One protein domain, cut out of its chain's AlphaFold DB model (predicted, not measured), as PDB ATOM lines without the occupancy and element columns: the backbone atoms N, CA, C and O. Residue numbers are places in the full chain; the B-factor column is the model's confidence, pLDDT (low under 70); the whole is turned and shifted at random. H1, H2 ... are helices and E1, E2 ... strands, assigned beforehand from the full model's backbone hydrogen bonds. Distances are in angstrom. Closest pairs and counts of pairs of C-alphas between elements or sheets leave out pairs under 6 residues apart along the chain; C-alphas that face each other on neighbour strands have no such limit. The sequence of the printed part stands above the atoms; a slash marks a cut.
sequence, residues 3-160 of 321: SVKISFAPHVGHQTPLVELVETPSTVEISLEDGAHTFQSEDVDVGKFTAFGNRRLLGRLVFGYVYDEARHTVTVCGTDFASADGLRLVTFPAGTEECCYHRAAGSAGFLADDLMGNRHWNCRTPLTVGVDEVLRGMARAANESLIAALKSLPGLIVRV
ATOM      1  N   SER A   3     217.164 239.390 197.751       86.44
ATOM      2  CA  SER A   3     217.665 240.730 198.041       86.44
ATOM      3  C   SER A   3     217.831 241.540 196.757       86.44
ATOM      4  O   SER A   3     218.339 241.031 195.756       86.44
ATOM      5  N   VAL A   4     217.398 242.802 196.787       87.56
ATOM      6  CA  VAL A   4     217.443 243.725 195.646       87.56
ATOM      7  C   VAL A   4     218.132 245.011 196.072       87.56
ATOM      8  O   VAL A   4     217.817 245.570 197.121       87.56
ATOM      9  N   LYS A   5     219.044 245.503 195.231       88.56
ATOM     10  CA  LYS A   5     219.713 246.791 195.426       88.56
ATOM     11  C   LYS A   5     219.082 247.851 194.538       88.56
ATOM     12  O   LYS A   5     218.982 247.664 193.329       88.56
ATOM     13  N   ILE A   6     218.693 248.965 195.145       88.19
ATOM     14  CA  ILE A   6     218.081 250.108 194.470       88.19
ATOM     15  C   ILE A   6     219.034 251.285 194.604       88.19
ATOM     16  O   ILE A   6     219.388 251.646 195.726       88.19
ATOM     17  N   SER A   7     219.420 251.886 193.482       84.94
ATOM     18  CA  SER A   7     220.305 253.049 193.465       84.94
ATOM     19  C   SER A   7     219.539 254.306 193.073       84.94
ATOM     20  O   SER A   7     218.749 254.283 192.130       84.94
ATOM     21  N   PHE A   8     219.797 255.419 193.759       83.44
ATOM     22  CA  PHE A   8     219.248 256.718 193.378       83.44
ATOM     23  C   PHE A   8     220.177 257.877 193.743       83.44
ATOM     24  O   PHE A   8     220.844 257.872 194.778       83.44
ATOM     25  N   ALA A   9     220.212 258.871 192.861       80.12
ATOM     26  CA  ALA A   9     220.905 260.143 193.023       80.12
ATOM     27  C   ALA A   9     220.260 261.186 192.102       80.12
ATOM     28  O   ALA A   9     219.619 260.813 191.112       80.12
ATOM     29  N   PRO A  10     220.432 262.487 192.385       74.50
ATOM     30  CA  PRO A  10     220.219 263.516 191.379       74.50
ATOM     31  C   PRO A  10     221.067 263.218 190.136       74.50
ATOM     32  O   PRO A  10     222.246 262.892 190.258       74.50
ATOM     33  N   HIS A  11     220.489 263.365 188.941       65.38
ATOM     34  CA  HIS A  11     221.243 263.246 187.684       65.38
ATOM     35  C   HIS A  11     222.292 264.353 187.517       65.38
ATOM     36  O   HIS A  11     223.298 264.148 186.843       65.38
ATOM     37  N   VAL A  12     222.026 265.516 188.114       72.44
ATOM     38  CA  VAL A  12     222.927 266.662 188.225       72.44
ATOM     39  C   VAL A  12     222.679 267.290 189.596       72.44
ATOM     40  O   VAL A  12     221.532 267.357 190.051       72.44
ATOM     41  N   GLY A  13     223.735 267.742 190.264       76.50
ATOM     42  CA  GLY A  13     223.645 268.487 191.511       76.50
ATOM     43  C   GLY A  13     222.770 269.721 191.319       76.50
ATOM     44  O   GLY A  13     222.858 270.411 190.302       76.50
ATOM     45  N   HIS A  14     221.906 270.002 192.292       87.88
ATOM     46  CA  HIS A  14     220.980 271.132 192.214       87.88
ATOM     47  C   HIS A  14     221.158 272.039 193.414       87.88
ATOM     48  O   HIS A  14     221.106 271.584 194.556       87.88
ATOM     49  N   GLN A  15     221.341 273.331 193.162       90.50
ATOM     50  CA  GLN A  15     221.576 274.303 194.217       90.50
ATOM     51  C   GLN A  15     220.642 275.504 194.080       90.50
ATOM     52  O   GLN A  15     220.489 276.106 193.021       90.50
ATOM     53  N   THR A  16     220.052 275.874 195.206       90.62
ATOM     54  CA  THR A  16     219.267 277.090 195.418       90.62
ATOM     55  C   THR A  16     219.805 277.797 196.667       90.62
ATOM     56  O   THR A  16     220.582 277.203 197.420       90.62
ATOM     57  N   PRO A  17     219.385 279.040 196.964       88.06
ATOM     58  CA  PRO A  17     219.780 279.700 198.206       88.06
ATOM     59  C   PRO A  17     219.409 278.925 199.480       88.06
ATOM     60  O   PRO A  17     220.047 279.139 200.510       88.06
ATOM     61  N   LEU A  18     218.396 278.046 199.424       89.25
ATOM     62  CA  LEU A  18     217.887 277.301 200.582       89.25
ATOM     63  C   LEU A  18     218.274 275.815 200.599       89.25
ATOM     64  O   LEU A  18     218.182 275.190 201.655       89.25
ATOM     65  N   VAL A  19     218.660 275.235 199.460       92.00
ATOM     66  CA  VAL A  19     218.854 273.784 199.297       92.00
ATOM     67  C   VAL A  19     220.047 273.499 198.403       92.00
ATOM     68  O   VAL A  19     220.163 274.086 197.331       92.00
ATOM     69  N   GLU A  20     220.876 272.547 198.808       92.94
ATOM     70  CA  GLU A  20     221.943 271.947 198.005       92.94
ATOM     71  C   GLU A  20     221.683 270.437 197.938       92.94
ATOM     72  O   GLU A  20     221.689 269.786 198.976       92.94
ATOM     73  N   LEU A  21     221.427 269.879 196.755       91.81
ATOM     74  CA  LEU A  21     221.276 268.438 196.536       91.81
ATOM     75  C   LEU A  21     222.584 267.862 195.987       91.81
ATOM     76  O   LEU A  21     223.154 268.417 195.045       91.81
ATOM     77  N   VAL A  22     223.049 266.753 196.566       84.81
ATOM     78  CA  VAL A  22     224.340 266.133 196.219       84.81
ATOM     79  C   VAL A  22     224.161 264.935 195.289       84.81
ATOM     80  O   VAL A  22     223.270 264.119 195.486       84.81
ATOM     81  N   GLU A  23     225.054 264.779 194.312       81.38
ATOM     82  CA  GLU A  23     225.019 263.699 193.304       81.38
ATOM     83  C   GLU A  23     225.423 262.312 193.841       81.38
ATOM     84  O   GLU A  23     225.647 261.388 193.065       81.38
ATOM     85  N   THR A  24     225.580 262.134 195.155       76.06
ATOM     86  CA  THR A  24     226.133 260.883 195.694       76.06
ATOM     87  C   THR A  24     225.112 259.747 195.564       76.06
ATOM     88  O   THR A  24     224.056 259.827 196.196       76.06
ATOM     89  N   PRO A  25     225.408 258.677 194.793       81.50
ATOM     90  CA  PRO A  25     224.517 257.531 194.675       81.50
ATOM     91  C   PRO A  25     224.295 256.886 196.035       81.50
ATOM     92  O   PRO A  25     225.243 256.472 196.704       81.50
ATOM     93  N   SER A  26     223.032 256.799 196.426       83.31
ATOM     94  CA  SER A  26     222.606 256.040 197.592       83.31
ATOM     95  C   SER A  26     222.071 254.693 197.138       83.31
ATOM     96  O   SER A  26     221.276 254.636 196.200       83.31
ATOM     97  N   THR A  27     222.496 253.626 197.813       86.50
ATOM     98  CA  THR A  27     222.015 252.264 197.562       86.50
ATOM     99  C   THR A  27     221.241 251.778 198.772       86.50
ATOM    100  O   THR A  27     221.761 251.819 199.887       86.50
ATOM    101  N   VAL A  28     220.028 251.282 198.555       88.62
ATOM    102  CA  VAL A  28     219.230 250.619 199.592       88.62
ATOM    103  C   VAL A  28     219.006 249.162 199.216       88.62
ATOM    104  O   VAL A  28     218.937 248.824 198.033       88.62
ATOM    105  N   GLU A  29     218.927 248.304 200.225       92.38
ATOM    106  CA  GLU A  29     218.713 246.869 200.068       92.38
ATOM    107  C   GLU A  29     217.346 246.494 200.642       92.38
ATOM    108  O   GLU A  29     216.999 246.913 201.745       92.38
ATOM    109  N   ILE A  30     216.567 245.723 199.887       91.75
ATOM    110  CA  ILE A  30     215.273 245.187 200.317       91.75
ATOM    111  C   ILE A  30     215.321 243.666 200.284       91.75
ATOM    112  O   ILE A  30     215.788 243.088 199.306       91.75
ATOM    113  N   SER A  31     214.796 243.037 201.334       94.06
ATOM    114  CA  SER A  31     214.470 241.611 201.345       94.06
ATOM    115  C   SER A  31     212.980 241.433 201.074       94.06
ATOM    116  O   SER A  31     212.165 242.033 201.769       94.06
ATOM    117  N   LEU A  32     212.628 240.646 200.054       94.38
ATOM    118  CA  LEU A  32     211.226 240.350 199.746       94.38
ATOM    119  C   LEU A  32     210.682 239.286 200.704       94.38
ATOM    120  O   LEU A  32     211.293 238.223 200.867       94.38
ATOM    121  N   GLU A  33     209.526 239.577 201.289       95.56
ATOM    122  CA  GLU A  33     208.748 238.676 202.139       95.56
ATOM    123  C   GLU A  33     207.432 238.312 201.445       95.56
ATOM    124  O   GLU A  33     206.869 239.136 200.725       95.56
ATOM    125  N   ASP A  34     206.955 237.078 201.634       97.12
ATOM    126  CA  ASP A  34     205.692 236.609 201.051       97.12
ATOM    127  C   ASP A  34     204.505 237.466 201.529       97.12
ATOM    128  O   ASP A  34     204.441 237.880 202.691       97.12
ATOM    129  N   GLY A  35     203.568 237.751 200.625       97.06
ATOM    130  CA  GLY A  35     202.409 238.608 200.856       97.06
ATOM    131  C   GLY A  35     202.590 240.063 200.410       97.06
ATOM    132  O   GLY A  35     203.465 240.408 199.616       97.06
ATOM    133  N   ALA A  36     201.684 240.923 200.883       97.44
ATOM    134  CA  ALA A  36     201.653 242.348 200.567       97.44
ATOM    135  C   ALA A  36     202.361 243.169 201.651       97.44
ATOM    136  O   ALA A  36     202.028 243.062 202.831       97.44
ATOM    137  N   HIS A  37     203.290 244.030 201.239       97.38
ATOM    138  CA  HIS A  37     204.179 244.758 202.140       97.38
ATOM    139  C   HIS A  37     204.402 246.197 201.684       97.38
ATOM    140  O   HIS A  37     204.326 246.520 200.499       97.38
ATOM    141  N   THR A  38     204.730 247.070 202.638       96.56
ATOM    142  CA  THR A  38     205.264 248.410 202.363       96.56
ATOM    143  C   THR A  38     206.716 248.448 202.808       96.56
ATOM    144  O   THR A  38     207.008 248.328 203.996       96.56
ATOM    145  N   PHE A  39     207.627 248.627 201.858       96.06
ATOM    146  CA  PHE A  39     209.034 248.833 202.158       96.06
ATOM    147  C   PHE A  39     209.291 250.279 202.567       96.06
ATOM    148  O   PHE A  39     208.739 251.216 201.985       96.06
ATOM    149  N   GLN A  40     210.195 250.444 203.527       96.19
ATOM    150  CA  GLN A  40     210.753 251.723 203.919       96.19
ATOM    151  C   GLN A  40     212.266 251.571 204.084       96.19
ATOM    152  O   GLN A  40     212.718 250.720 204.847       96.19
ATOM    153  N   SER A  41     213.045 252.402 203.391       95.44
ATOM    154  CA  SER A  41     214.499 252.400 203.555       95.44
ATOM    155  C   SER A  41     214.943 253.063 204.859       95.44
ATOM    156  O   SER A  41     214.211 253.854 205.458       95.44
ATOM    157  N   GLU A  42     216.200 252.822 205.230       93.75
ATOM    158  CA  GLU A  42     216.937 253.717 206.123       93.75
ATOM    159  C   GLU A  42     217.068 255.123 205.515       93.75
ATOM    160  O   GLU A  42     216.923 255.323 204.300       93.75
ATOM    161  N   ASP A  43     217.357 256.094 206.377       93.75
ATOM    162  CA  ASP A  43     217.524 257.490 205.986       93.75
ATOM    163  C   ASP A  43     218.889 257.707 205.331       93.75
ATOM    164  O   ASP A  43     219.937 257.424 205.920       93.75
ATOM    165  N   VAL A  44     218.889 258.268 204.123       92.25
ATOM    166  CA  VAL A  44     220.110 258.577 203.372       92.25
ATOM    167  C   VAL A  44     220.313 260.078 203.239       92.25
ATOM    168  O   VAL A  44     219.361 260.855 203.244       92.25
ATOM    169  N   ASP A  45     221.567 260.505 203.126       92.12
ATOM    170  CA  ASP A  45     221.876 261.905 202.853       92.12
ATOM    171  C   ASP A  45     221.575 262.230 201.391       92.12
ATOM    172  O   ASP A  45     222.136 261.604 200.494       92.12
ATOM    173  N   VAL A  46     220.702 263.205 201.155       92.25
ATOM    174  CA  VAL A  46     220.396 263.686 199.800       92.25
ATOM    175  C   VAL A  46     220.868 265.120 199.578       92.25
ATOM    176  O   VAL A  46     220.742 265.645 198.470       92.25
ATOM    177  N   GLY A  47     221.422 265.772 200.605       92.81
ATOM    178  CA  GLY A  47     221.862 267.152 200.503       92.81
ATOM    179  C   GLY A  47     221.822 267.937 201.809       92.81
ATOM    180  O   GLY A  47     221.925 267.416 202.919       92.81
ATOM    181  N   LYS A  48     221.663 269.250 201.675       93.31
ATOM    182  CA  LYS A  48     221.627 270.205 202.781       93.31
ATOM    183  C   LYS A  48     220.488 271.192 202.614       93.31
ATOM    184  O   LYS A  48     220.215 271.680 201.520       93.31
ATOM    185  N   PHE A  49     219.879 271.538 203.740       91.44
ATOM    186  CA  PHE A  49     218.921 272.620 203.878       91.44
ATOM    187  C   PHE A  49     219.611 273.815 204.554       91.44
ATOM    188  O   PHE A  49     219.741 273.892 205.781       91.44
ATOM    189  N   THR A  50     220.116 274.740 203.735       87.75
ATOM    190  CA  THR A  50     220.981 275.857 204.155       87.75
ATOM    191  C   THR A  50     220.221 276.909 204.962       87.75
ATOM    192  O   THR A  50     220.779 277.505 205.883       87.75
ATOM    193  N   ALA A  51     218.928 277.086 204.679       79.69
ATOM    194  CA  ALA A  51     218.071 278.108 205.280       79.69
ATOM    195  C   ALA A  51     217.837 277.939 206.790       79.69
ATOM    196  O   ALA A  51     217.494 278.901 207.476       79.69
ATOM    197  N   PHE A  52     218.003 276.722 207.312       80.69
ATOM    198  CA  PHE A  52     217.644 276.381 208.686       80.69
ATOM    199  C   PHE A  52     218.821 275.778 209.451       80.69
ATOM    200  O   PHE A  52     218.784 274.638 209.912       80.69
ATOM    201  N   GLY A  53     219.892 276.565 209.584       82.12
ATOM    202  CA  GLY A  53     221.083 276.173 210.340       82.12
ATOM    203  C   GLY A  53     221.962 275.154 209.617       82.12
ATOM    204  O   GLY A  53     222.650 274.382 210.277       82.12
ATOM    205  N   ASN A  54     221.930 275.146 208.279       89.12
ATOM    206  CA  ASN A  54     222.741 274.261 207.441       89.12
ATOM    207  C   ASN A  54     222.588 272.771 207.798       89.12
ATOM    208  O   ASN A  54     223.566 272.036 207.943       89.12
ATOM    209  N   ARG A  55     221.339 272.345 207.997       92.75
ATOM    210  CA  ARG A  55     221.011 270.965 208.366       92.75
ATOM    211  C   ARG A  55     221.182 270.032 207.179       92.75
ATOM    212  O   ARG A  55     220.996 270.431 206.035       92.75
ATOM    213  N   ARG A  56     221.463 268.764 207.472       94.38
ATOM    214  CA  ARG A  56     221.392 267.688 206.477       94.38
ATOM    215  C   ARG A  56     219.947 267.533 206.007       94.38
ATOM    216  O   ARG A  56     219.031 267.585 206.832       94.38
ATOM    217  N   LEU A  57     219.763 267.356 204.708       93.31
ATOM    218  CA  LEU A  57     218.499 266.953 204.114       93.31
ATOM    219  C   LEU A  57     218.562 265.441 203.915       93.31
ATOM    220  O   LEU A  57     219.450 264.938 203.229       93.31
ATOM    221  N   LEU A  58     217.650 264.727 204.561       94.00
ATOM    222  CA  LEU A  58     217.574 263.276 204.495       94.00
ATOM    223  C   LEU A  58     216.505 262.857 203.491       94.00
ATOM    224  O   LEU A  58     215.521 263.572 203.291       94.00
ATOM    225  N   GLY A  59     216.723 261.711 202.858       93.62
ATOM    226  CA  GLY A  59     215.809 261.061 201.935       93.62
ATOM    227  C   GLY A  59     215.499 259.641 202.392       93.62
ATOM    228  O   GLY A  59     216.353 258.957 202.950       93.62
ATOM    229  N   ARG A  60     214.276 259.191 202.131       94.75
ATOM    230  CA  ARG A  60     213.796 257.845 202.453       94.75
ATOM    231  C   ARG A  60     212.908 257.338 201.326       94.75
ATOM    232  O   ARG A  60     211.971 258.032 200.931       94.75
ATOM    233  N   LEU A  61     213.181 256.143 200.816       95.44
ATOM    234  CA  LEU A  61     212.326 255.504 199.818       95.44
ATOM    235  C   LEU A  61     211.201 254.733 200.505       95.44
ATOM    236  O   LEU A  61     211.439 254.020 201.479       95.44
ATOM    237  N   VAL A  62     209.988 254.873 199.975       95.06
ATOM    238  CA  VAL A  62     208.801 254.136 200.418       95.06
ATOM    239  C   VAL A  62     208.046 253.633 199.194       95.06
ATOM    240  O   VAL A  62     207.781 254.418 198.285       95.06
ATOM    241  N   PHE A  63     207.688 252.351 199.163       95.38
ATOM    242  CA  PHE A  63     206.861 251.765 198.102       95.38
ATOM    243  C   PHE A  63     206.166 250.488 198.578       95.38
ATOM    244  O   PHE A  63     206.649 249.814 199.489       95.38
ATOM    245  N   GLY A  64     205.038 250.151 197.954       96.19
ATOM    246  CA  GLY A  64     204.341 248.888 198.168       96.19
ATOM    247  C   GLY A  64     204.777 247.811 197.176       96.19
ATOM    248  O   GLY A  64     205.099 248.105 196.020       96.19
ATOM    249  N   TYR A  65     204.765 246.557 197.617       97.62
ATOM    250  CA  TYR A  65     204.959 245.387 196.764       97.62
ATOM    251  C   TYR A  65     204.092 244.214 197.234       97.62
ATOM    252  O   TYR A  65     203.661 244.164 198.385       97.62
ATOM    253  N   VAL A  66     203.849 243.262 196.336       97.56
ATOM    254  CA  VAL A  66     203.273 241.954 196.674       97.56
ATOM    255  C   VAL A  66     204.205 240.883 196.140       97.56
ATOM    256  O   VAL A  66     204.499 240.893 194.946       97.56
ATOM    257  N   TYR A  67     204.681 239.984 196.991       97.62
ATOM    258  CA  TYR A  67     205.497 238.848 196.577       97.62
ATOM    259  C   TYR A  67     204.743 237.551 196.866       97.62
ATOM    260  O   TYR A  67     204.268 237.348 197.972       97.62
ATOM    261  N   ASP A  68     204.594 236.714 195.847       96.06
ATOM    262  CA  ASP A  68     204.068 235.354 195.941       96.06
ATOM    263  C   ASP A  68     205.276 234.415 195.853       96.06
ATOM    264  O   ASP A  68     205.852 234.229 194.772       96.06
ATOM    265  N   GLU A  69     205.712 233.893 197.004       95.25
ATOM    266  CA  GLU A  69     206.892 233.028 197.095       95.25
ATOM    267  C   GLU A  69     206.672 231.718 196.333       95.25
ATOM    268  O   GLU A  69     207.562 231.273 195.609       95.25
ATOM    269  N   ALA A  70     205.469 231.142 196.417       93.69
ATOM    270  CA  ALA A  70     205.139 229.875 195.769       93.69
ATOM    271  C   ALA A  70     205.199 229.967 194.238       93.69
ATOM    272  O   ALA A  70     205.610 229.014 193.572       93.69
ATOM    273  N   ARG A  71     204.799 231.112 193.675       92.06
ATOM    274  CA  ARG A  71     204.842 231.378 192.229       92.06
ATOM    275  C   ARG A  71     206.074 232.164 191.791       92.06
ATOM    276  O   ARG A  71     206.128 232.569 190.631       92.06
ATOM    277  N   HIS A  72     207.009 232.446 192.700       95.25
ATOM    278  CA  HIS A  72     208.160 233.319 192.457       95.25
ATOM    279  C   HIS A  72     207.782 234.587 191.672       95.25
ATOM    280  O   HIS A  72     208.419 234.956 190.688       95.25
ATOM    281  N   THR A  73     206.700 235.247 192.086       96.50
ATOM    282  CA  THR A  73     206.142 236.398 191.371       96.50
ATOM    283  C   THR A  73     206.137 237.617 192.272       96.50
ATOM    284  O   THR A  73     205.531 237.601 193.337       96.50
ATOM    285  N   VAL A  74     206.763 238.708 191.838       97.81
ATOM    286  CA  VAL A  74     206.697 240.005 192.522       97.81
ATOM    287  C   VAL A  74     205.848 240.977 191.714       97.81
ATOM    288  O   VAL A  74     205.946 241.039 190.492       97.81
ATOM    289  N   THR A  75     205.020 241.760 192.396       98.06
ATOM    290  CA  THR A  75     204.226 242.838 191.811       98.06
ATOM    291  C   THR A  75     204.632 244.166 192.432       98.06
ATOM    292  O   THR A  75     204.593 244.320 193.652       98.06
ATOM    293  N   VAL A  76     204.980 245.137 191.590       97.44
ATOM    294  CA  VAL A  76     205.311 246.517 191.981       97.44
ATOM    295  C   VAL A  76     204.556 247.521 191.110       97.44
ATOM    296  O   VAL A  76     203.991 247.169 190.072       97.44
ATOM    297  N   CYS A  77     204.528 248.789 191.515       96.44
ATOM    298  CA  CYS A  77     203.963 249.852 190.687       96.44
ATOM    299  C   CYS A  77     204.970 250.344 189.639       96.44
ATOM    300  O   CYS A  77     206.141 250.584 189.937       96.44
ATOM    301  N   GLY A  78     204.497 250.549 188.412       95.06
ATOM    302  CA  GLY A  78     205.261 251.220 187.368       95.06
ATOM    303  C   GLY A  78     205.528 252.683 187.706       95.06
ATOM    304  O   GLY A  78     204.794 253.314 188.463       95.06
ATOM    305  N   THR A  79     206.587 253.226 187.116       92.81
ATOM    306  CA  THR A  79     207.074 254.587 187.380       92.81
ATOM    307  C   THR A  79     206.027 255.659 187.122       92.81
ATOM    308  O   THR A  79     205.893 256.580 187.919       92.81
ATOM    309  N   ASP A  80     205.264 255.517 186.041       89.56
ATOM    310  CA  ASP A  80     204.230 256.473 185.642       89.56
ATOM    311  C   ASP A  80     202.821 256.043 186.112       89.56
ATOM    312  O   ASP A  80     201.821 256.666 185.761       89.56
ATOM    313  N   PHE A  81     202.720 254.986 186.930       90.75
ATOM    314  CA  PHE A  81     201.446 254.490 187.447       90.75
ATOM    315  C   PHE A  81     201.021 255.244 188.713       90.75
ATOM    316  O   PHE A  81     201.672 255.182 189.759       90.75
ATOM    317  N   ALA A  82     199.891 255.940 188.625       88.50
ATOM    318  CA  ALA A  82     199.297 256.672 189.736       88.50
ATOM    319  C   ALA A  82     198.738 255.716 190.806       88.50
ATOM    320  O   ALA A  82     197.657 255.154 190.645       88.50
ATOM    321  N   SER A  83     199.467 255.538 191.913       87.62
ATOM    322  CA  SER A  83     199.054 254.682 193.033       87.62
ATOM    323  C   SER A  83     199.556 255.202 194.376       87.62
ATOM    324  O   SER A  83     200.646 255.778 194.469       87.62
ATOM    325  N   ALA A  84     198.792 254.935 195.439       86.19
ATOM    326  CA  ALA A  84     199.239 255.146 196.814       86.19
ATOM    327  C   ALA A  84     200.448 254.258 197.157       86.19
ATOM    328  O   ALA A  84     201.352 254.720 197.853       86.19
ATOM    329  N   ASP A  85     200.492 253.053 196.580       90.19
ATOM    330  CA  ASP A  85     201.571 252.065 196.725       90.19
ATOM    331  C   ASP A  85     202.779 252.357 195.819       90.19
ATOM    332  O   ASP A  85     203.778 251.639 195.850       90.19
ATOM    333  N   GLY A  86     202.681 253.379 194.962       91.88
ATOM    334  CA  GLY A  86     203.758 253.779 194.065       91.88
ATOM    335  C   GLY A  86     204.990 254.255 194.827       91.88
ATOM    336  O   GLY A  86     204.885 254.779 195.940       91.88
ATOM    337  N   LEU A  87     206.165 254.110 194.211       93.88
ATOM    338  CA  LEU A  87     207.393 254.569 194.838       93.88
ATOM    339  C   LEU A  87     207.380 256.083 195.045       93.88
ATOM    340  O   LEU A  87     207.092 256.877 194.139       93.88
ATOM    341  N   ARG A  88     207.743 256.473 196.266       92.81
ATOM    342  CA  ARG A  88     207.943 257.859 196.666       92.81
ATOM    343  C   ARG A  88     209.255 258.030 197.414       92.81
ATOM    344  O   ARG A  88     209.643 257.193 198.228       92.81
ATOM    345  N   LEU A  89     209.898 259.160 197.157       93.81
ATOM    346  CA  LEU A  89     210.970 259.694 197.976       93.81
ATOM    347  C   LEU A  89     210.348 260.637 199.008       93.81
ATOM    348  O   LEU A  89     209.640 261.577 198.651       93.81
ATOM    349  N   VAL A  90     210.606 260.386 200.284       93.81
ATOM    350  CA  VAL A  90     210.256 261.282 201.387       93.81
ATOM    351  C   VAL A  90     211.508 262.061 201.759       93.81
ATOM    352  O   VAL A  90     212.529 261.442 202.054       93.81
ATOM    353  N   THR A  91     211.455 263.392 201.737       93.38
ATOM    354  CA  THR A  91     212.578 264.243 202.156       93.38
ATOM    355  C   THR A  91     212.250 265.041 203.401       93.38
ATOM    356  O   THR A  91     211.129 265.525 203.543       93.38
ATOM    357  N   PHE A  92     213.223 265.201 204.294       93.75
ATOM    358  CA  PHE A  92     213.041 265.939 205.544       93.75
ATOM    359  C   PHE A  92     214.371 266.477 206.092       93.75
ATOM    360  O   PHE A  92     215.402 265.801 206.001       93.75
ATOM    361  N   PRO A  93     214.404 267.690 206.675       93.88
ATOM    362  CA  PRO A  93     215.582 268.180 207.378       93.88
ATOM    363  C   PRO A  93     215.851 267.356 208.640       93.88
ATOM    364  O   PRO A  93     214.951 267.114 209.448       93.88
ATOM    365  N   ALA A  94     217.109 266.980 208.861       93.69
ATOM    366  CA  ALA A  94     217.506 266.198 210.026       93.69
ATOM    367  C   ALA A  94     217.084 266.872 211.350       93.69
ATOM    368  O   ALA A  94     217.284 268.078 211.562       93.69
ATOM    369  N   GLY A  95     216.516 266.072 212.258       91.00
ATOM    370  CA  GLY A  95     216.031 266.536 213.562       91.00
ATOM    371  C   GLY A  95     214.770 267.401 213.485       91.00
ATOM    372  O   GLY A  95     214.625 268.324 214.290       91.00
ATOM    373  N   THR A  96     213.909 267.164 212.494       89.62
ATOM    374  CA  THR A  96     212.577 267.774 212.364       89.62
ATOM    375  C   THR A  96     211.546 266.700 212.005       89.62
ATOM    376  O   THR A  96     211.922 265.633 211.526       89.62
ATOM    377  N   GLU A  97     210.263 266.982 212.235       88.50
ATOM    378  CA  GLU A  97     209.139 266.122 211.815       88.50
ATOM    379  C   GLU A  97     208.564 266.541 210.448       88.50
ATOM    380  O   GLU A  97     207.599 265.958 209.962       88.50
ATOM    381  N   GLU A  98     209.136 267.572 209.824       89.38
ATOM    382  CA  GLU A  98     208.640 268.125 208.567       89.38
ATOM    383  C   GLU A  98     209.098 267.283 207.387       89.38
ATOM    384  O   GLU A  98     210.294 267.035 207.242       89.38
ATOM    385  N   CYS A  99     208.180 266.898 206.504       90.62
ATOM    386  CA  CYS A  99     208.511 266.035 205.377       90.62
ATOM    387  C   CYS A  99     207.776 266.415 204.092       90.62
ATOM    388  O   CYS A  99     206.609 266.800 204.104       90.62
ATOM    389  N   CYS A 100     208.464 266.289 202.961       90.19
ATOM    390  CA  CYS A 100     207.871 266.406 201.635       90.19
ATOM    391  C   CYS A 100     207.856 265.046 200.945       90.19
ATOM    392  O   CYS A 100     208.834 264.299 200.999       90.19
ATOM    393  N   TYR A 101     206.761 264.760 200.246       90.00
ATOM    394  CA  TYR A 101     206.585 263.542 199.465       90.00
ATOM    395  C   TYR A 101     206.772 263.836 197.975       90.00
ATOM    396  O   TYR A 101     206.110 264.716 197.414       90.00
ATOM    397  N   HIS A 102     207.643 263.066 197.324       89.81
ATOM    398  CA  HIS A 102     207.943 263.165 195.897       89.81
ATOM    399  C   HIS A 102     207.655 261.817 195.241       89.81
ATOM    400  O   HIS A 102     208.385 260.847 195.434       89.81
ATOM    401  N   ARG A 103     206.549 261.741 194.504       88.06
ATOM    402  CA  ARG A 103     206.111 260.519 193.819       88.06
ATOM    403  C   ARG A 103     206.782 260.412 192.450       88.06
ATOM    404  O   ARG A 103     206.970 261.434 191.789       88.06
ATOM    405  N   ALA A 104     207.102 259.188 192.029       83.44
ATOM    406  CA  ALA A 104     207.631 258.921 190.689       83.44
ATOM    407  C   ALA A 104     206.614 259.304 189.594       83.44
ATOM    408  O   ALA A 104     206.950 260.025 188.655       83.44
ATOM    409  N   ALA A 105     205.351 258.903 189.766       82.62
ATOM    410  CA  ALA A 105     204.269 259.244 188.852       82.62
ATOM    411  C   ALA A 105     203.786 260.681 189.101       82.62
ATOM    412  O   ALA A 105     203.161 260.979 190.122       82.62
ATOM    413  N   GLY A 106     204.042 261.582 188.149       67.94
ATOM    414  CA  GLY A 106     203.666 262.997 188.265       67.94
ATOM    415  C   GLY A 106     202.154 263.250 188.327       67.94
ATOM    416  O   GLY A 106     201.730 264.252 188.901       67.94
ATOM    417  N   SER A 107     201.351 262.336 187.771       65.88
ATOM    418  CA  SER A 107     199.883 262.377 187.735       65.88
ATOM    419  C   SER A 107     199.208 261.732 188.947       65.88
ATOM    420  O   SER A 107     197.994 261.852 189.078       65.88
ATOM    421  N   ALA A 108     199.961 261.100 189.858       60.66
ATOM    422  CA  ALA A 108     199.404 260.432 191.041       60.66
ATOM    423  C   ALA A 108     198.661 261.372 192.005       60.66
ATOM    424  O   ALA A 108     198.034 260.910 192.956       60.66
ATOM    425  N   GLY A 109     198.729 262.686 191.763       53.28
ATOM    426  CA  GLY A 109     198.204 263.697 192.661       53.28
ATOM    427  C   GLY A 109     198.944 263.701 193.999       53.28
ATOM    428  O   GLY A 109     199.875 262.933 194.243       53.28
ATOM    429  N   PHE A 110     198.529 264.613 194.868       55.72
ATOM    430  CA  PHE A 110     198.896 264.590 196.279       55.72
ATOM    431  C   PHE A 110     197.713 264.033 197.047       55.72
ATOM    432  O   PHE A 110     196.577 264.443 196.800       55.72
ATOM    433  N   LEU A 111     197.970 263.135 197.991       60.88
ATOM    434  CA  LEU A 111     196.985 262.880 199.032       60.88
ATOM    435  C   LEU A 111     196.849 264.145 199.890       60.88
ATOM    436  O   LEU A 111     197.784 264.943 199.973       60.88
ATOM    437  N   ALA A 112     195.699 264.335 200.539       50.53
ATOM    438  CA  ALA A 112     195.503 265.459 201.462       50.53
ATOM    439  C   ALA A 112     196.610 265.510 202.536       50.53
ATOM    440  O   ALA A 112     197.078 266.591 202.892       50.53
ATOM    441  N   ASP A 113     197.100 264.339 202.949       54.97
ATOM    442  CA  ASP A 113     198.190 264.184 203.913       54.97
ATOM    443  C   ASP A 113     199.577 264.472 203.307       54.97
ATOM    444  O   ASP A 113     200.491 264.847 204.031       54.97
ATOM    445  N   ASP A 114     199.754 264.394 201.980       63.75
ATOM    446  CA  ASP A 114     201.016 264.781 201.323       63.75
ATOM    447  C   ASP A 114     201.215 266.318 201.327       63.75
ATOM    448  O   ASP A 114     202.285 266.815 200.968       63.75
ATOM    449  N   LEU A 115     200.178 267.078 201.705       58.41
ATOM    450  CA  LEU A 115     200.165 268.540 201.800       58.41
ATOM    451  C   LEU A 115     200.329 269.040 203.243       58.41
ATOM    452  O   LEU A 115     199.932 270.172 203.538       58.41
ATOM    453  N   MET A 116     200.899 268.220 204.139       59.59
ATOM    454  CA  MET A 116     201.199 268.632 205.512       59.59
ATOM    455  C   MET A 116     201.841 270.023 205.537       59.59
ATOM    456  O   MET A 116     202.753 270.333 204.765       59.59
ATOM    457  N   GLY A 117     201.329 270.884 206.419       60.16
ATOM    458  CA  GLY A 117     201.822 272.243 206.600       60.16
ATOM    459  C   GLY A 117     203.221 272.243 207.208       60.16
ATOM    460  O   GLY A 117     203.373 272.470 208.405       60.16
ATOM    461  N   ASN A 118     204.241 271.999 206.390       76.75
ATOM    462  CA  ASN A 118     205.630 272.125 206.798       76.75
ATOM    463  C   ASN A 118     205.964 273.607 206.944       76.75
ATOM    464  O   ASN A 118     205.853 274.387 205.992       76.75
ATOM    465  N   ARG A 119     206.369 274.006 208.147       77.31
ATOM    466  CA  ARG A 119     206.665 275.403 208.455       77.31
ATOM    467  C   ARG A 119     207.998 275.835 207.851       77.31
ATOM    468  O   ARG A 119     208.125 276.999 207.470       77.31
ATOM    469  N   HIS A 120     208.974 274.934 207.777       79.12
ATOM    470  CA  HIS A 120     210.327 275.235 207.315       79.12
ATOM    471  C   HIS A 120     210.698 274.497 206.017       79.12
ATOM    472  O   HIS A 120     211.374 275.090 205.179       79.12
ATOM    473  N   TRP A 121     210.236 273.266 205.795       88.81
ATOM    474  CA  TRP A 121     210.580 272.461 204.624       88.81
ATOM    475  C   TRP A 121     209.480 272.428 203.563       88.81
ATOM    476  O   TRP A 121     208.509 271.684 203.653       88.81
ATOM    477  N   ASN A 122     209.654 273.213 202.503       85.94
ATOM    478  CA  ASN A 122     208.767 273.175 201.349       85.94
ATOM    479  C   ASN A 122     209.571 273.365 200.059       85.94
ATOM    480  O   ASN A 122     210.161 274.416 199.824       85.94
ATOM    481  N   CYS A 123     209.569 272.342 199.207       84.94
ATOM    482  CA  CYS A 123     210.277 272.320 197.927       84.94
ATOM    483  C   CYS A 123     209.529 273.035 196.787       84.94
ATOM    484  O   CYS A 123     210.032 273.085 195.665       84.94
ATOM    485  N   ARG A 124     208.341 273.594 197.049       82.56
ATOM    486  CA  ARG A 124     207.458 274.238 196.055       82.56
ATOM    487  C   ARG A 124     207.359 275.748 196.223       82.56
ATOM    488  O   ARG A 124     206.397 276.369 195.779       82.56
ATOM    489  N   THR A 125     208.334 276.351 196.888       84.75
ATOM    490  CA  THR A 125     208.378 277.802 197.055       84.75
ATOM    491  C   THR A 125     209.159 278.455 195.912       84.75
ATOM    492  O   THR A 125     210.029 277.817 195.312       84.75
ATOM    493  N   PRO A 126     208.955 279.759 195.655       87.12
ATOM    494  CA  PRO A 126     209.815 280.524 194.748       87.12
ATOM    495  C   PRO A 126     211.303 280.549 195.147       87.12
ATOM    496  O   PRO A 126     212.134 280.982 194.358       87.12
ATOM    497  N   LEU A 127     211.656 280.109 196.360       85.62
ATOM    498  CA  LEU A 127     213.037 280.045 196.850       85.62
ATOM    499  C   LEU A 127     213.689 278.666 196.639       85.62
ATOM    500  O   LEU A 127     214.887 278.516 196.865       85.62
ATOM    501  N   THR A 128     212.914 277.675 196.196       88.56
ATOM    502  CA  THR A 128     213.336 276.286 195.957       88.56
ATOM    503  C   THR A 128     212.998 275.844 194.530       88.56
ATOM    504  O   THR A 128     212.615 274.698 194.299       88.56
ATOM    505  N   VAL A 129     213.089 276.759 193.559       90.19
ATOM    506  CA  VAL A 129     212.759 276.485 192.150       90.19
ATOM    507  C   VAL A 129     213.544 275.270 191.641       90.19
ATOM    508  O   VAL A 129     214.740 275.139 191.904       90.19
ATOM    509  N   GLY A 130     212.853 274.361 190.952       90.00
ATOM    510  CA  GLY A 130     213.423 273.129 190.394       90.00
ATOM    511  C   GLY A 130     213.688 272.004 191.404       90.00
ATOM    512  O   GLY A 130     213.855 270.863 190.991       90.00
ATOM    513  N   VAL A 131     213.665 272.265 192.719       90.94
ATOM    514  CA  VAL A 131     213.967 271.238 193.738       90.94
ATOM    515  C   VAL A 131     212.972 270.075 193.671       90.94
ATOM    516  O   VAL A 131     213.383 268.921 193.698       90.94
ATOM    517  N   ASP A 132     211.669 270.357 193.550       89.44
ATOM    518  CA  ASP A 132     210.650 269.302 193.444       89.44
ATOM    519  C   ASP A 132     210.821 268.444 192.181       89.44
ATOM    520  O   ASP A 132     210.648 267.231 192.240       89.44
ATOM    521  N   GLU A 133     211.204 269.049 191.055       89.31
ATOM    522  CA  GLU A 133     211.451 268.333 189.799       89.31
ATOM    523  C   GLU A 133     212.642 267.380 189.930       89.31
ATOM    524  O   GLU A 133     212.529 266.206 189.579       89.31
ATOM    525  N   VAL A 134     213.744 267.844 190.529       91.81
ATOM    526  CA  VAL A 134     214.926 267.009 190.786       91.81
ATOM    527  C   VAL A 134     214.589 265.850 191.725       91.81
ATOM    528  O   VAL A 134     214.927 264.706 191.431       91.81
ATOM    529  N   LEU A 135     213.871 266.108 192.823       92.25
ATOM    530  CA  LEU A 135     213.493 265.072 193.793       92.25
ATOM    531  C   LEU A 135     212.495 264.054 193.213       92.25
ATOM    532  O   LEU A 135     212.591 262.863 193.511       92.25
ATOM    533  N   ARG A 136     211.574 264.479 192.339       90.56
ATOM    534  CA  ARG A 136     210.726 263.552 191.566       90.56
ATOM    535  C   ARG A 136     211.543 262.740 190.566       90.56
ATOM    536  O   ARG A 136     211.313 261.540 190.450       90.56
ATOM    537  N   GLY A 137     212.515 263.360 189.898       91.00
ATOM    538  CA  GLY A 137     213.472 262.671 189.032       91.00
ATOM    539  C   GLY A 137     214.230 261.571 189.778       91.00
ATOM    540  O   GLY A 137     214.336 260.456 189.280       91.00
ATOM    541  N   MET A 138     214.654 261.837 191.018       92.56
ATOM    542  CA  MET A 138     215.268 260.828 191.888       92.56
ATOM    543  C   MET A 138     214.311 259.678 192.220       92.56
ATOM    544  O   MET A 138     214.710 258.521 192.131       92.56
ATOM    545  N   ALA A 139     213.055 259.970 192.581       93.06
ATOM    546  CA  ALA A 139     212.051 258.935 192.844       93.06
ATOM    547  C   ALA A 139     211.775 258.079 191.594       93.06
ATOM    548  O   ALA A 139     211.677 256.856 191.674       93.06
ATOM    549  N   ARG A 140     211.709 258.710 190.419       93.44
ATOM    550  CA  ARG A 140     211.573 258.029 189.129       93.44
ATOM    551  C   ARG A 140     212.757 257.103 188.844       93.44
ATOM    552  O   ARG A 140     212.538 255.915 188.618       93.44
ATOM    553  N   ALA A 141     213.982 257.615 188.940       92.12
ATOM    554  CA  ALA A 141     215.198 256.832 188.735       92.12
ATOM    555  C   ALA A 141     215.308 255.664 189.733       92.12
ATOM    556  O   ALA A 141     215.679 254.556 189.351       92.12
ATOM    557  N   ALA A 142     214.916 255.877 190.996       94.25
ATOM    558  CA  ALA A 142     214.863 254.823 192.004       94.25
ATOM    559  C   ALA A 142     213.876 253.708 191.620       94.25
ATOM    560  O   ALA A 142     214.204 252.529 191.737       94.25
ATOM    561  N   ASN A 143     212.681 254.056 191.131       95.56
ATOM    562  CA  ASN A 143     211.685 253.061 190.727       95.56
ATOM    563  C   ASN A 143     212.107 252.287 189.472       95.56
ATOM    564  O   ASN A 143     211.947 251.071 189.409       95.56
ATOM    565  N   GLU A 144     212.703 252.974 188.497       94.88
ATOM    566  CA  GLU A 144     213.291 252.339 187.314       94.88
ATOM    567  C   GLU A 144     214.436 251.389 187.712       94.88
ATOM    568  O   GLU A 144     214.480 250.253 187.237       94.88
ATOM    569  N   SER A 145     215.298 251.796 188.653       95.12
ATOM    570  CA  SER A 145     216.356 250.942 189.209       95.12
ATOM    571  C   SER A 145     215.797 249.733 189.960       95.12
ATOM    572  O   SER A 145     216.359 248.649 189.828       95.12
ATOM    573  N   LEU A 146     214.719 249.891 190.736       96.19
ATOM    574  CA  LEU A 146     214.043 248.787 191.423       96.19
ATOM    575  C   LEU A 146     213.514 247.765 190.414       96.19
ATOM    576  O   LEU A 146     213.821 246.581 190.525       96.19
ATOM    577  N   ILE A 147     212.754 248.216 189.413       97.12
ATOM    578  CA  ILE A 147     212.175 247.336 188.391       97.12
ATOM    579  C   ILE A 147     213.284 246.617 187.619       97.12
ATOM    580  O   ILE A 147     213.207 245.405 187.436       97.12
ATOM    581  N   ALA A 148     214.334 247.331 187.202       96.12
ATOM    582  CA  ALA A 148     215.467 246.733 186.501       96.12
ATOM    583  C   ALA A 148     216.188 245.682 187.361       96.12
ATOM    584  O   ALA A 148     216.498 244.595 186.875       96.12
ATOM    585  N   ALA A 149     216.412 245.976 188.645       96.00
ATOM    586  CA  ALA A 149     217.054 245.041 189.557       96.00
ATOM    587  C   ALA A 149     216.186 243.792 189.795       96.00
ATOM    588  O   ALA A 149     216.713 242.682 189.743       96.00
ATOM    589  N   LEU A 150     214.865 243.941 189.949       97.06
ATOM    590  CA  LEU A 150     213.938 242.805 190.031       97.06
ATOM    591  C   LEU A 150     213.978 241.941 188.765       97.06
ATOM    592  O   LEU A 150     214.105 240.726 188.872       97.06
ATOM    593  N   LYS A 151     213.928 242.551 187.573       96.38
ATOM    594  CA  LYS A 151     213.994 241.822 186.292       96.38
ATOM    595  C   LYS A 151     215.313 241.067 186.103       96.38
ATOM    596  O   LYS A 151     215.358 240.084 185.379       96.38
ATOM    597  N   SER A 152     216.386 241.516 186.756       95.06
ATOM    598  CA  SER A 152     217.690 240.846 186.697       95.06
ATOM    599  C   SER A 152     217.804 239.606 187.593       95.06
ATOM    600  O   SER A 152     218.791 238.877 187.484       95.06
ATOM    601  N   LEU A 153     216.831 239.360 188.481       94.19
ATOM    602  CA  LEU A 153     216.842 238.201 189.372       94.19
ATOM    603  C   LEU A 153     216.418 236.925 188.623       94.19
ATOM    604  O   LEU A 153     215.287 236.854 188.141       94.19
ATOM    605  N   PRO A 154     217.279 235.891 188.557       92.44
ATOM    606  CA  PRO A 154     216.942 234.643 187.879       92.44
ATOM    607  C   PRO A 154     215.757 233.927 188.531       92.44
ATOM    608  O   PRO A 154     215.727 233.752 189.749       92.44
ATOM    609  N   GLY A 155     214.820 233.464 187.705       92.50
ATOM    610  CA  GLY A 155     213.643 232.705 188.135       92.50
ATOM    611  C   GLY A 155     212.556 233.554 188.796       92.50
ATOM    612  O   GLY A 155     211.623 232.995 189.361       92.50
ATOM    613  N   LEU A 156     212.671 234.886 188.763       96.38
ATOM    614  CA  LEU A 156     211.637 235.786 189.258       96.38
ATOM    615  C   LEU A 156     210.755 236.259 188.099       96.38
ATOM    616  O   LEU A 156     211.251 236.738 187.076       96.38
ATOM    617  N   ILE A 157     209.441 236.174 188.291       97.44
ATOM    618  CA  ILE A 157     208.449 236.821 187.434       97.44
ATOM    619  C   ILE A 157     208.154 238.199 188.015       97.44
ATOM    620  O   ILE A 157     207.757 238.329 189.174       97.44
ATOM    621  N   VAL A 158     208.316 239.245 187.210       98.25
ATOM    622  CA  VAL A 158     208.123 240.628 187.658       98.25
ATOM    623  C   VAL A 158     206.903 241.218 186.978       98.25
ATOM    624  O   VAL A 158     206.918 241.481 185.780       98.25
ATOM    625  N   ARG A 159     205.849 241.467 187.747       98.19
ATOM    626  CA  ARG A 159     204.661 242.197 187.314       98.19
ATOM    627  C   ARG A 159     204.801 243.668 187.689       98.19
ATOM    628  O   ARG A 159     205.082 244.015 188.836       98.19
ATOM    629  N   VAL A 160     204.583 244.547 186.723       97.62
ATOM    630  CA  VAL A 160     204.661 245.996 186.906       97.62
ATOM    631  C   VAL A 160     203.305 246.587 186.573       97.62
ATOM    632  O   VAL A 160     202.859 246.510 185.430       97.62
TER     633      VAL A 160
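This is residues 3 to 160 of the 321 residues of an uncharacterized protein of Actinophytocola algeriensis (UniProt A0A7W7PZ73). A large, strongly twisted sheet curls round one long helix, H2, and the two strands E1 and E3 make a small second sheet that packs on H2 with E1. The long strand E6 runs through the large sheet, with E4 and E5 on one side of it and E7 and E8 on the other; the short helix H1 only grazes this sheet. The printed part has 158 residues with ten named strands and two named helices, in the order E1 E2 E3 E4 E5 E6 E7 E8 E9 H1 H2 E10, and its class is mixed, helices and strands. The large sheet is branched and mixed, antiparallel but for the parallel pair E7 and E10, and the sheet of E1 and E3 is antiparallel. The whole is compact, with a radius of gyration of the C-alphas of 15.9 A, but elongated in outline, with spans of 51 by 31 by 25 A.

In the branched sheet the longest strand is E6, residues 55 to 68, 41.3 A from C-alpha 55 at (221.011, 270.965, 208.366) to C-alpha 68 at (204.068, 235.354, 195.941). Its other strands are E2, residues 19 to 21; E4, residues 35 to 40, 15.8 A; E5, residues 44 to 49, 14.1 A; E7, residues 73 to 77, 13.6 A; E8, residues 88 to 93, 16.7 A; E9, residues 100 to 103; and E10, residues 157 to 160, which ends at C-alpha 160 (204.661, 245.996, 186.906). The second sheet has E1, residues 3 to 8, 16.7 A long from C-alpha 3 at (217.665, 240.730, 198.041), and E3, residues 26 to 32, 19.5 A. H1 is residues 112 to 115, and H2 is residues 131 to 151, 30.3 A long.

E6 has staggered pairing: with E5 over residues 55 to 59, with E8 over 57 to 62, with E4 over 62 to 67 and with E7 over 65 to 68. N 57 and O 47 are 2.8 A apart between E6 and E5, N 90 and O 60 2.8 A between E8 and E6, and N 37 and O 65 2.9 A between E4 and E6. E5, E6 and E7 form a meander, each strand the antiparallel neighbour of the one before; N 75 and O 66 of E7 and E6 are 2.7 A apart. The edge strands are E2, E4, E9 and E10. E2 is antiparallel to E5, with N 48 and O 20 at 2.8 A; E8 and E9 form a hairpin, with N 89 and O 102 at 2.8 A; E10 is parallel to E7, with N 159 and O 74 at 2.8 A. The branched sheet curls round H2: the closest C-alphas of E9 and H2, those of His 102 and Arg 136, are 5.2 A apart, and those of E8 and H2, Leu 89 and Ala 139, 5.3 A. The closest C-alphas of E1 and H2, those of Phe 8 and Ala 142, are 5.0 A apart, while E3 and H2 are near each other. E1 and E3 are antiparallel, with N 6 and O 28 at 2.9 A. The two sheets form a sandwich, two sheets face to face, with the parts that face each other 8.9 A centre to centre and their best planes 29 degrees apart. H1 only grazes the branched sheet with residues 113 to 115; the closest C-alphas of H1 and E9 are those of Asp 114 and Tyr 101, 6.0 A apart. In H2 every O i to N i+4 pair is within hydrogen-bond range; H1 is too short for such a pair.

The two C-alphas farthest apart, those of Pro 17 and Ala 70, are 52.0 A apart. The printed part has no cut. The link from H1 to H2, residues 116 to 130, is long. The mean pLDDT of the printed part is 88.4; residue 11 and residues 106 to 117 are under 70.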